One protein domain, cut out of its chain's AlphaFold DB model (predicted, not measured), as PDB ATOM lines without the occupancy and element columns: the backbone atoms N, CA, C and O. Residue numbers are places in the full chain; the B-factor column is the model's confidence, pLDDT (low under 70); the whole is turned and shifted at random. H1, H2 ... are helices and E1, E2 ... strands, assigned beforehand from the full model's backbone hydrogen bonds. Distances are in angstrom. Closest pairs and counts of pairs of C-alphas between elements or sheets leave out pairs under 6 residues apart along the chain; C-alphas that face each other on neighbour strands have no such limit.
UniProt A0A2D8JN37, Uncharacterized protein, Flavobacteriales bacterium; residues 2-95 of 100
ATOM      1  N   TYR A   2     205.844 195.884 193.116       97.25
ATOM      2  CA  TYR A   2     206.762 194.728 193.187       97.25
ATOM      3  C   TYR A   2     207.061 194.007 191.851       97.25
ATOM      4  O   TYR A   2     208.206 193.623 191.609       97.25
ATOM      5  N   ILE A   3     206.042 193.780 191.012       98.31
ATOM      6  CA  ILE A   3     206.202 193.136 189.694       98.31
ATOM      7  C   ILE A   3     206.818 194.102 188.675       98.31
ATOM      8  O   ILE A   3     207.769 193.732 187.991       98.31
ATOM      9  N   HIS A   4     206.323 195.340 188.607       98.19
ATOM     10  CA  HIS A   4     206.864 196.384 187.732       98.19
ATOM     11  C   HIS A   4     208.362 196.605 187.976       98.19
ATOM     12  O   HIS A   4     209.141 196.557 187.036       98.19
ATOM     13  N   GLU A   5     208.795 196.728 189.231       98.19
ATOM     14  CA  GLU A   5     210.205 196.959 189.591       98.19
ATOM     15  C   GLU A   5     211.162 195.872 189.079       98.19
ATOM     16  O   GLU A   5     212.342 196.136 188.877       98.19
ATOM     17  N   LYS A   6     210.670 194.648 188.857       98.69
ATOM     18  CA  LYS A   6     211.477 193.520 188.361       98.69
ATOM     19  C   LYS A   6     211.412 193.332 186.853       98.69
ATOM     20  O   LYS A   6     212.252 192.633 186.298       98.69
ATOM     21  N   THR A   7     210.382 193.869 186.210       98.56
ATOM     22  CA  THR A   7     210.039 193.529 184.820       98.56
ATOM     23  C   THR A   7     209.993 194.740 183.900       98.56
ATOM     24  O   THR A   7     210.053 194.583 182.687       98.56
ATOM     25  N   GLY A   8     209.850 195.942 184.458       98.12
ATOM     26  CA  GLY A   8     209.557 197.165 183.721       98.12
ATOM     27  C   GLY A   8     208.149 197.213 183.116       98.12
ATOM     28  O   GLY A   8     207.832 198.184 182.437       98.12
ATOM     29  N   ILE A   9     207.293 196.206 183.342       98.50
ATOM     30  CA  ILE A   9     205.951 196.151 182.743       98.50
ATOM     31  C   ILE A   9     205.061 197.234 183.377       98.50
ATOM     32  O   ILE A   9     204.965 197.265 184.610       98.50
ATOM     33  N   PRO A  10     204.417 198.113 182.586       98.62
ATOM     34  CA  PRO A  10     203.529 199.147 183.111       98.62
ATOM     35  C   PRO A  10     202.317 198.580 183.851       98.62
ATOM     36  O   PRO A  10     201.848 197.475 183.578       98.62
ATOM     37  N   ILE A  11     201.790 199.365 184.783       98.69
ATOM     38  CA  ILE A  11     200.603 199.035 185.568       98.69
ATOM     39  C   ILE A  11     199.425 199.844 185.028       98.69
ATOM     40  O   ILE A  11     199.461 201.073 185.020       98.69
ATOM     41  N   VAL A  12     198.364 199.152 184.618       98.75
ATOM     42  CA  VAL A  12     197.058 199.764 184.339       98.75
ATOM     43  C   VAL A  12     196.346 199.985 185.670       98.75
ATOM     44  O   VAL A  12     196.227 199.058 186.473       98.75
ATOM     45  N   PHE A  13     195.895 201.213 185.915       98.75
ATOM     46  CA  PHE A  13     195.034 201.510 187.057       98.75
ATOM     47  C   PHE A  13     193.573 201.265 186.697       98.75
ATOM     48  O   PHE A  13     193.141 201.635 185.611       98.75
ATOM     49  N   ASP A  14     192.829 200.668 187.623       98.69
ATOM     50  CA  ASP A  14     191.404 200.389 187.489       98.69
ATOM     51  C   ASP A  14     190.663 201.014 188.673       98.69
ATOM     52  O   ASP A  14     190.892 200.639 189.830       98.69
ATOM     53  N   TYR A  15     189.792 201.977 188.372       98.50
ATOM     54  CA  TYR A  15     189.050 202.738 189.375       98.50
ATOM     55  C   TYR A  15     188.125 201.833 190.197       98.50
ATOM     56  O   TYR A  15     188.106 201.912 191.425       98.50
ATOM     57  N   HIS A  16     187.374 200.939 189.555       97.69
ATOM     58  CA  HIS A  16     186.389 200.093 190.237       97.69
ATOM     59  C   HIS A  16     187.075 199.052 191.116       97.69
ATOM     60  O   HIS A  16     186.721 198.879 192.283       97.69
ATOM     61  N   HIS A  17     188.120 198.408 190.597       97.75
ATOM     62  CA  HIS A  17     188.864 197.399 191.345       97.75
ATOM     63  C   HIS A  17     189.608 197.985 192.548       97.75
ATOM     64  O   HIS A  17     189.679 197.334 193.597       97.75
ATOM     65  N   HIS A  18     190.113 199.218 192.440       97.81
ATOM     66  CA  HIS A  18     190.806 199.887 193.539       97.81
ATOM     67  C   HIS A  18     189.933 200.015 194.798       97.81
ATOM     68  O   HIS A  18     190.428 199.802 195.905       97.81
ATOM     69  N   HIS A  19     188.621 200.235 194.649       95.50
ATOM     70  CA  HIS A  19     187.683 200.315 195.777       95.50
ATOM     71  C   HIS A  19     187.629 199.035 196.629       95.50
ATOM     72  O   HIS A  19     187.283 199.098 197.810       95.50
ATOM     73  N   PHE A  20     187.960 197.874 196.058       96.19
ATOM     74  CA  PHE A  20     187.948 196.590 196.769       96.19
ATOM     75  C   PHE A  20     189.300 196.221 197.377       96.19
ATOM     76  O   PHE A  20     189.364 195.356 198.249       96.19
ATOM     77  N   CYS A  21     190.380 196.845 196.911       96.06
ATOM     78  CA  CYS A  21     191.731 196.576 197.378       96.06
ATOM     79  C   CYS A  21     192.603 197.817 197.176       96.06
ATOM     80  O   CYS A  21     193.373 197.917 196.221       96.06
ATOM     81  N   THR A  22     192.478 198.777 198.092       96.56
ATOM     82  CA  THR A  22     193.187 200.060 197.975       96.56
ATOM     83  C   THR A  22     194.684 199.932 198.240       96.56
ATOM     84  O   THR A  22     195.474 200.780 197.831       96.56
ATOM     85  N   GLY A  23     195.092 198.891 198.977       94.81
ATOM     86  CA  GLY A  23     196.467 198.743 199.453       94.81
ATOM     87  C   GLY A  23     196.913 199.881 200.378       94.81
ATOM     88  O   GLY A  23     198.113 200.075 200.552       94.81
ATOM     89  N   GLY A  24     195.965 200.642 200.944       97.19
ATOM     90  CA  GLY A  24     196.235 201.810 201.788       97.19
ATOM     91  C   GLY A  24     196.517 203.110 201.029       97.19
ATOM     92  O   GLY A  24     196.777 204.119 201.673       97.19
ATOM     93  N   LEU A  25     196.453 203.104 199.694       98.25
ATOM     94  CA  LEU A  25     196.573 204.309 198.874       98.25
ATOM     95  C   LEU A  25     195.194 204.916 198.617       98.25
ATOM     96  O   LEU A  25     194.207 204.190 198.487       98.25
ATOM     97  N   SER A  26     195.128 206.241 198.507       98.44
ATOM     98  CA  SER A  26     193.974 206.904 197.897       98.44
ATOM     99  C   SER A  26     193.923 206.644 196.386       98.44
ATOM    100  O   SER A  26     194.937 206.316 195.765       98.44
ATOM    101  N   GLU A  27     192.755 206.863 195.777       98.19
ATOM    102  CA  GLU A  27     192.556 206.727 194.328       98.19
ATOM    103  C   GLU A  27     193.573 207.561 193.532       98.19
ATOM    104  O   GLU A  27     194.251 207.041 192.646       98.19
ATOM    105  N   LYS A  28     193.762 208.832 193.918       98.56
ATOM    106  CA  LYS A  28     194.737 209.737 193.296       98.56
ATOM    107  C   LYS A  28     196.174 209.229 193.419       98.56
ATOM    108  O   LYS A  28     196.922 209.282 192.446       98.56
ATOM    109  N   GLU A  29     196.576 208.759 194.599       98.62
ATOM    110  CA  GLU A  29     197.930 208.236 194.820       98.62
ATOM    111  C   GLU A  29     198.176 206.964 194.007       98.62
ATOM    112  O   GLU A  29     199.235 206.817 193.397       98.62
ATOM    113  N   ALA A  30     197.192 206.063 193.956       98.56
ATOM    114  CA  ALA A  30     197.274 204.831 193.184       98.56
ATOM    115  C   ALA A  30     197.326 205.102 191.670       98.56
ATOM    116  O   ALA A  30     198.150 204.498 190.976       98.56
ATOM    117  N   LEU A  31     196.519 206.045 191.172       98.62
ATOM    118  CA  LEU A  31     196.569 206.510 189.787       98.62
ATOM    119  C   LEU A  31     197.929 207.137 189.455       98.62
ATOM    120  O   LEU A  31     198.567 206.767 188.474       98.62
ATOM    121  N   GLN A  32     198.411 208.068 190.281       98.50
ATOM    122  CA  GLN A  32     199.706 208.710 190.061       98.50
ATOM    123  C   GLN A  32     200.844 207.679 190.042       98.50
ATOM    124  O   GLN A  32     201.753 207.756 189.207       98.50
ATOM    125  N   LEU A  33     200.794 206.703 190.951       98.44
ATOM    126  CA  LEU A  33     201.782 205.639 191.029       98.44
ATOM    127  C   LEU A  33     201.737 204.742 189.788       98.44
ATOM    128  O   LEU A  33     202.796 204.437 189.244       98.44
ATOM    129  N   SER A  34     200.552 204.366 189.300       98.56
ATOM    130  CA  SER A  34     200.430 203.571 188.074       98.56
ATOM    131  C   SER A  34     200.982 204.327 186.861       98.56
ATOM    132  O   SER A  34     201.824 203.783 186.152       98.56
ATOM    133  N   ILE A  35     200.634 205.608 186.690       98.62
ATOM    134  CA  ILE A  35     201.124 206.477 185.608       98.62
ATOM    135  C   ILE A  35     202.652 206.536 185.602       98.62
ATOM    136  O   ILE A  35     203.270 206.486 184.540       98.62
ATOM    137  N   SER A  36     203.280 206.592 186.781       98.38
ATOM    138  CA  SER A  36     204.742 206.645 186.894       98.38
ATOM    139  C   SER A  36     205.461 205.426 186.298       98.38
ATOM    140  O   SER A  36     206.648 205.524 185.988       98.38
ATOM    141  N   THR A  37     204.749 204.310 186.103       98.69
ATOM    142  CA  THR A  37     205.292 203.065 185.538       98.69
ATOM    143  C   THR A  37     205.296 203.023 184.008       98.69
ATOM    144  O   THR A  37     205.902 202.122 183.426       98.69
ATOM    145  N   TRP A  38     204.634 203.975 183.344       98.62
ATOM    146  CA  TRP A  38     204.547 204.029 181.885       98.62
ATOM    147  C   TRP A  38     205.709 204.826 181.267       98.62
ATOM    148  O   TRP A  38     206.161 205.824 181.843       98.62
ATOM    149  N   PRO A  39     206.196 204.439 180.070       97.88
ATOM    150  CA  PRO A  39     207.178 205.224 179.324       97.88
ATOM    151  C   PRO A  39     206.676 206.641 179.019       97.88
ATOM    152  O   PRO A  39     205.515 206.843 178.686       97.88
ATOM    153  N   LYS A  40     207.570 207.636 179.067       95.25
ATOM    154  CA  LYS A  40     207.210 209.065 178.932       95.25
ATOM    155  C   LYS A  40     206.546 209.444 177.606       95.25
ATOM    156  O   LYS A  40     205.883 210.471 177.542       95.25
ATOM    157  N   ASN A  41     206.753 208.654 176.559       97.00
ATOM    158  CA  ASN A  41     206.211 208.873 175.221       97.00
ATOM    159  C   ASN A  41     204.939 208.053 174.935       97.00
ATOM    160  O   ASN A  41     204.526 207.981 173.781       97.00
ATOM    161  N   ILE A  42     204.355 207.407 175.950       98.19
ATOM    162  CA  ILE A  42     203.127 206.621 175.835       98.19
ATOM    163  C   ILE A  42     202.106 207.186 176.821       98.19
ATOM    164  O   ILE A  42     202.391 207.292 178.014       98.19
ATOM    165  N   THR A  43     200.918 207.538 176.330       98.62
ATOM    166  CA  THR A  43     199.790 207.909 177.193       98.62
ATOM    167  C   THR A  43     199.346 206.677 177.994       98.62
ATOM    168  O   THR A  43     199.059 205.643 177.384       98.62
ATOM    169  N   PRO A  44     199.312 206.728 179.338       98.69
ATOM    170  CA  PRO A  44     198.844 205.609 180.147       98.69
ATOM    171  C   PRO A  44     197.371 205.306 179.886       98.69
ATOM    172  O   PRO A  44     196.553 206.225 179.823       98.69
ATOM    173  N   VAL A  45     197.031 204.019 179.818       98.75
ATOM    174  CA  VAL A  45     195.637 203.565 179.806       98.75
ATOM    175  C   VAL A  45     195.187 203.260 181.233       98.75
ATOM    176  O   VAL A  45     195.918 202.633 182.006       98.75
ATOM    177  N   VAL A  46     193.967 203.673 181.562       98.81
ATOM    178  CA  VAL A  46     193.273 203.353 182.816       98.81
ATOM    179  C   VAL A  46     191.911 202.739 182.522       98.81
ATOM    180  O   VAL A  46     191.325 202.998 181.474       98.81
ATOM    181  N   HIS A  47     191.406 201.910 183.427       98.81
ATOM    182  CA  HIS A  47     190.111 201.252 183.291       98.81
ATOM    183  C   HIS A  47     189.086 201.898 184.213       98.81
ATOM    184  O   HIS A  47     189.358 202.128 185.392       98.81
ATOM    185  N   TYR A  48     187.897 202.166 183.682       98.56
ATOM    186  CA  TYR A  48     186.783 202.704 184.444       98.56
ATOM    187  C   TYR A  48     185.518 201.873 184.231       98.56
ATOM    188  O   TYR A  48     185.097 201.614 183.103       98.56
ATOM    189  N   SER A  49     184.890 201.494 185.337       98.00
ATOM    190  CA  SER A  49     183.576 200.863 185.387       98.00
ATOM    191  C   SER A  49     182.836 201.315 186.647       98.00
ATOM    192  O   SER A  49     183.430 201.865 187.575       98.00
ATOM    193  N   GLU A  50     181.521 201.106 186.677       97.56
ATOM    194  CA  GLU A  50     180.695 201.333 187.864       97.56
ATOM    195  C   GLU A  50     180.113 200.005 188.369       97.56
ATOM    196  O   GLU A  50     179.967 199.029 187.628       97.56
ATOM    197  N   SER A  51     179.758 199.954 189.656       97.50
ATOM    198  CA  SER A  51     179.172 198.759 190.264       97.50
ATOM    199  C   SER A  51     177.719 198.571 189.831       97.50
ATOM    200  O   SER A  51     176.868 199.409 190.131       97.50
ATOM    201  N   LYS A  52     177.396 197.414 189.241       97.56
ATOM    202  CA  LYS A  52     176.008 197.032 188.941       97.56
ATOM    203  C   LYS A  52     175.141 196.981 190.198       97.56
ATOM    204  O   LYS A  52     174.019 197.459 190.174       97.56
ATOM    205  N   SER A  53     175.680 196.464 191.306       97.12
ATOM    206  CA  SER A  53     174.963 196.402 192.589       97.12
ATOM    207  C   SER A  53     174.542 197.789 193.086       97.12
ATOM    208  O   SER A  53     173.418 197.957 193.553       97.12
ATOM    209  N   LYS A  54     175.414 198.798 192.940       95.81
ATOM    210  CA  LYS A  54     175.085 200.184 193.308       95.81
ATOM    211  C   LYS A  54     174.106 200.815 192.320       95.81
ATOM    212  O   LYS A  54     173.145 201.434 192.758       95.81
ATOM    213  N   ASN A  55     174.323 200.638 191.017       95.19
ATOM    214  CA  ASN A  55     173.471 201.241 189.987       95.19
ATOM    215  C   ASN A  55     172.039 200.688 190.033       95.19
ATOM    216  O   ASN A  55     171.084 201.455 189.928       95.19
ATOM    217  N   ASP A  56     171.893 199.383 190.269       95.88
ATOM    218  CA  ASP A  56     170.595 198.701 190.324       95.88
ATOM    219  C   ASP A  56     169.993 198.706 191.749       95.88
ATOM    220  O   ASP A  56     168.876 198.233 191.945       95.88
ATOM    221  N   ASN A  57     170.709 199.251 192.745       95.69
ATOM    222  CA  ASN A  57     170.363 199.205 194.173       95.69
ATOM    223  C   ASN A  57     170.026 197.788 194.679       95.69
ATOM    224  O   ASN A  57     169.123 197.599 195.495       95.69
ATOM    225  N   ASP A  58     170.775 196.790 194.207       96.88
ATOM    226  CA  ASP A  58     170.571 195.379 194.526       96.88
ATOM    227  C   ASP A  58     171.822 194.786 195.188       96.88
ATOM    228  O   ASP A  58     172.858 194.558 194.554       96.88
ATOM    229  N   SER A  59     171.721 194.517 196.491       94.94
ATOM    230  CA  SER A  59     172.803 193.948 197.302       94.94
ATOM    231  C   SER A  59     173.025 192.447 197.083       94.94
ATOM    232  O   SER A  59     174.033 191.915 197.553       94.94
ATOM    233  N   ALA A  60     172.132 191.754 196.364       97.38
ATOM    234  CA  ALA A  60     172.342 190.364 195.964       97.38
ATOM    235  C   ALA A  60     173.338 190.244 194.795       97.38
ATOM    236  O   ALA A  60     173.962 189.195 194.608       97.38
ATOM    237  N   ILE A  61     173.521 191.318 194.015       97.06
ATOM    238  CA  ILE A  61     174.508 191.375 192.937       97.06
ATOM    239  C   ILE A  61     175.909 191.520 193.537       97.06
ATOM    240  O   ILE A  61     176.153 192.336 194.423       97.06
ATOM    241  N   LYS A  62     176.872 190.748 193.017       96.56
ATOM    242  CA  LYS A  62     178.277 190.862 193.434       96.56
ATOM    243  C   LYS A  62     178.766 192.299 193.222       96.56
ATOM    244  O   LYS A  62     178.640 192.805 192.105       96.56
ATOM    245  N   PRO A  63     179.391 192.945 194.219       94.75
ATOM    246  CA  PRO A  63     179.771 194.351 194.102       94.75
ATOM    247  C   PRO A  63     180.816 194.597 193.002       94.75
ATOM    248  O   PRO A  63     180.850 195.688 192.435       94.75
ATOM    249  N   GLN A  64     181.607 193.574 192.647       95.44
ATOM    250  CA  GLN A  64     182.577 193.605 191.548       95.44
ATOM    251  C   GLN A  64     181.927 193.548 190.158       95.44
ATOM    252  O   GLN A  64     182.605 193.804 189.171       95.44
ATOM    253  N   ALA A  65     180.641 193.205 190.037       97.00
ATOM    254  CA  ALA A  65     179.978 193.152 188.739       97.00
ATOM    255  C   ALA A  65     179.893 194.553 188.117       97.00
ATOM    256  O   ALA A  65     179.438 195.492 188.769       97.00
ATOM    257  N   HIS A  66     180.306 194.675 186.855       96.69
ATOM    258  CA  HIS A  66     180.232 195.935 186.116       96.69
ATOM    259  C   HIS A  66     178.795 196.220 185.689       96.69
ATOM    260  O   HIS A  66     178.070 195.305 185.278       96.69
ATOM    261  N   SER A  67     178.409 197.485 185.771       97.38
ATOM    262  CA  SER A  67     177.134 197.995 185.289       97.38
ATOM    263  C   SER A  67     177.009 197.918 183.764       97.38
ATOM    264  O   SER A  67     177.983 197.758 183.017       97.38
ATOM    265  N   ASP A  68     175.773 198.041 183.285       97.31
ATOM    266  CA  ASP A  68     175.513 198.111 181.850       97.31
ATOM    267  C   ASP A  68     175.925 199.477 181.280       97.31
ATOM    268  O   ASP A  68     176.532 199.534 180.214       97.31
ATOM    269  N   TYR A  69     175.687 200.553 182.036       97.44
ATOM    270  CA  TYR A  69     176.032 201.937 181.703       97.44
ATOM    271  C   TYR A  69     176.863 202.576 182.818       97.44
ATOM    272  O   TYR A  69     176.746 202.184 183.981       97.44
ATOM    273  N   ILE A  70     177.662 203.582 182.459       97.00
ATOM    274  CA  ILE A  70     178.285 204.499 183.417       97.00
ATOM    275  C   ILE A  70     177.430 205.763 183.535       97.00
ATOM    276  O   ILE A  70     176.843 206.212 182.550       97.00
ATOM    277  N   ASN A  71     177.364 206.330 184.733       95.88
ATOM    278  CA  ASN A  71     176.630 207.562 185.010       95.88
ATOM    279  C   ASN A  71     177.562 208.764 185.182       95.88
ATOM    280  O   ASN A  71     177.105 209.903 185.099       95.88
ATOM    281  N   ASN A  72     178.861 208.524 185.378       95.69
ATOM    282  CA  ASN A  72     179.874 209.559 185.544       95.69
ATOM    283  C   ASN A  72     181.104 209.282 184.674       95.69
ATOM    284  O   ASN A  72     181.326 208.164 184.214       95.69
ATOM    285  N   LEU A  73     181.924 210.315 184.484       95.56
ATOM    286  CA  LEU A  73     183.298 210.164 184.011       95.56
ATOM    287  C   LEU A  73     184.241 210.110 185.228       95.56
ATOM    288  O   LEU A  73     183.956 210.781 186.225       95.56
ATOM    289  N   PRO A  74     185.345 209.344 185.175       96.69
ATOM    290  CA  PRO A  74     186.318 209.321 186.262       96.69
ATOM    291  C   PRO A  74     187.004 210.676 186.437       96.69
ATOM    292  O   PRO A  74     187.253 211.389 185.461       96.69
ATOM    293  N   ASP A  75     187.395 210.992 187.672       97.56
ATOM    294  CA  ASP A  75     188.318 212.094 187.925       97.56
ATOM    295  C   ASP A  75     189.738 211.659 187.533       97.56
ATOM    296  O   ASP A  75     190.310 210.719 188.091       97.56
ATOM    297  N   THR A  76     190.318 212.330 186.540       98.12
ATOM    298  CA  THR A  76     191.699 212.079 186.111       98.12
ATOM    299  C   THR A  76     192.714 212.838 186.958       98.12
ATOM    300  O   THR A  76     193.915 212.712 186.729       98.12
ATOM    301  N   TYR A  77     192.265 213.666 187.906       98.00
ATOM    302  CA  TYR A  77     193.090 214.535 188.742       98.00
ATOM    303  C   TYR A  77     194.041 215.444 187.944       98.00
ATOM    304  O   TYR A  77     195.102 215.836 188.436       98.00
ATOM    305  N   GLY A  78     193.664 215.777 186.704       98.00
ATOM    306  CA  GLY A  78     194.465 216.580 185.780       98.00
ATOM    307  C   GLY A  78     195.577 215.811 185.056       98.00
ATOM    308  O   GLY A  78     196.365 216.433 184.343       98.00
ATOM    309  N   TYR A  79     195.665 214.487 185.212       98.19
ATOM    310  CA  TYR A  79     196.605 213.666 184.453       98.19
ATOM    311  C   TYR A  79     196.101 213.395 183.028       98.19
ATOM    312  O   TYR A  79     194.910 213.198 182.798       98.19
ATOM    313  N   ASN A  80     197.034 213.357 182.071       97.81
ATOM    314  CA  ASN A  80     196.756 212.966 180.691       97.81
ATOM    315  C   ASN A  80     196.762 211.434 180.571       97.81
ATOM    316  O   ASN A  80     197.832 210.826 180.649       97.81
ATOM    317  N   VAL A  81     195.584 210.833 180.409       98.62
ATOM    318  CA  VAL A  81     195.374 209.379 180.340       98.62
ATOM    319  C   VAL A  81     194.295 209.036 179.316       98.62
ATOM    320  O   VAL A  81     193.365 209.816 179.107       98.62
ATOM    321  N   ASP A  82     194.391 207.841 178.743       98.69
ATOM    322  CA  ASP A  82     193.330 207.247 177.934       98.69
ATOM    323  C   ASP A  82     192.444 206.376 178.835       98.69
ATOM    324  O   ASP A  82     192.934 205.500 179.552       98.69
ATOM    325  N   VAL A  83     191.131 206.607 178.815       98.44
ATOM    326  CA  VAL A  83     190.179 205.893 179.681       98.44
ATOM    327  C   VAL A  83     189.466 204.793 178.894       98.44
ATOM    328  O   VAL A  83     188.659 205.066 178.006       98.44
ATOM    329  N   MET A  84     189.733 203.539 179.253       98.50
ATOM    330  CA  MET A  84     189.002 202.365 178.782       98.50
ATOM    331  C   MET A  84     187.733 202.179 179.616       98.50
ATOM    332  O   MET A  84     187.803 201.914 180.816       98.50
ATOM    333  N   ILE A  85     186.569 202.296 178.980       98.19
ATOM    334  CA  ILE A  85     185.278 202.083 179.642       98.19
ATOM    335  C   ILE A  85     184.903 200.601 179.596       98.19
ATOM    336  O   ILE A  85     184.691 200.034 178.524       98.19
ATOM    337  N   GLU A  86     184.761 199.981 180.764       98.25
ATOM    338  CA  GLU A  86     184.423 198.562 180.913       98.25
ATOM    339  C   GLU A  86     182.956 198.356 181.333       98.25
ATOM    340  O   GLU A  86     182.659 197.789 182.386       98.25
ATOM    341  N   ALA A  87     182.023 198.790 180.485       97.88
ATOM    342  CA  ALA A  87     180.578 198.656 180.698       97.88
ATOM    343  C   ALA A  87     179.934 197.666 179.706       97.88
ATOM    344  O   ALA A  87     180.402 197.505 178.574       97.88
ATOM    345  N   LYS A  88     178.844 196.983 180.095       97.94
ATOM    346  CA  LYS A  88     178.228 195.949 179.230       97.94
ATOM    347  C   LYS A  88     177.556 196.512 177.981       97.94
ATOM    348  O   LYS A  88     177.560 195.833 176.955       97.94
ATOM    349  N   ALA A  89     177.024 197.732 178.047       97.44
ATOM    350  CA  ALA A  89     176.392 198.398 176.910       97.44
ATOM    351  C   ALA A  89     177.405 198.996 175.913       97.44
ATOM    352  O   ALA A  89     176.987 199.568 174.906       97.44
ATOM    353  N   LYS A  90     178.717 198.832 176.157       97.00
ATOM    354  CA  LYS A  90     179.803 199.231 175.248       97.00
ATOM    355  C   LYS A  90     179.681 200.698 174.823       97.00
ATOM    356  O   LYS A  90     179.552 201.560 175.677       97.00
ATOM    357  N   GLU A  91     179.689 201.009 173.530       95.38
ATOM    358  CA  GLU A  91     179.617 202.375 173.008       95.38
ATOM    359  C   GLU A  91     178.373 203.144 173.476       95.38
ATOM    360  O   GLU A  91     178.414 204.368 173.622       95.38
ATOM    361  N   LEU A  92     177.276 202.441 173.783       96.25
ATOM    362  CA  LEU A  92     176.066 203.074 174.300       96.25
ATOM    363  C   LEU A  92     176.273 203.660 175.701       96.25
ATOM    364  O   LEU A  92     175.537 204.574 176.070       96.25
ATOM    365  N   SER A  93     177.274 203.195 176.460       96.19
ATOM    366  CA  SER A  93     177.597 203.735 177.784       96.19
ATOM    367  C   SER A  93     178.174 205.148 177.736       96.19
ATOM    368  O   SER A  93     178.165 205.834 178.751       96.19
ATOM    369  N   LEU A  94     178.664 205.592 176.576       94.88
ATOM    370  CA  LEU A  94     179.200 206.941 176.385       94.88
ATOM    371  C   LEU A  94     178.203 207.899 175.733       94.88
ATOM    372  O   LEU A  94     178.440 209.106 175.702       94.88
ATOM    373  N   LYS A  95     177.067 207.392 175.241       93.69
ATOM    374  CA  LYS A  95     176.120 208.169 174.436       93.69
ATOM    375  C   LYS A  95     175.619 209.438 175.136       93.69
ATOM    376  O   LYS A  95     175.430 210.444 174.468       93.69
TER     377      LYS A  95
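What this domain is: This is residues 2 to 95 of the 100 residues of an uncharacterized protein of Flavobacteriales bacterium (UniProt A0A2D8JN37). With little regular structure, strands E1 and E2 form a short parallel sheet, H1 at one end, H4 and H5 at the other. The 94 printed residues, 35 in named elements, are mixed in class: H1, H2, H3, E1, H4, E2, H5. The whole is only just compact, radius of gyration of the C-alphas 14.3 A, spans 40, 29 and 22 A.

How they stand to each other: H2, residues 15 to 18, and H3, residues 27 to 35, are close but not clearly touching; the closest C-alphas, 18 and 27, are 7.1 A apart. E1, residues 45 to 48, and E2, residues 82 to 85, have N 46 and O 82 within hydrogen-bond range, 2.9 A. With H4, residues 52 to 55, they form a strand-helix-strand unit, right-handed in its crossover. In H5, residues 90 to 95, 0 of 2 O i to N i+4 pairs are within range, and 3 of 3 O i to N i+3.

Where its parts are: Find H1, residues 4 to 7, from C-alpha 4 at (206.864, 196.384, 187.732); H5 ends at C-alpha 95, (176.120, 208.169, 174.436).

The domain as a whole: The printed part has no cut, and the link H4 to E2 is long.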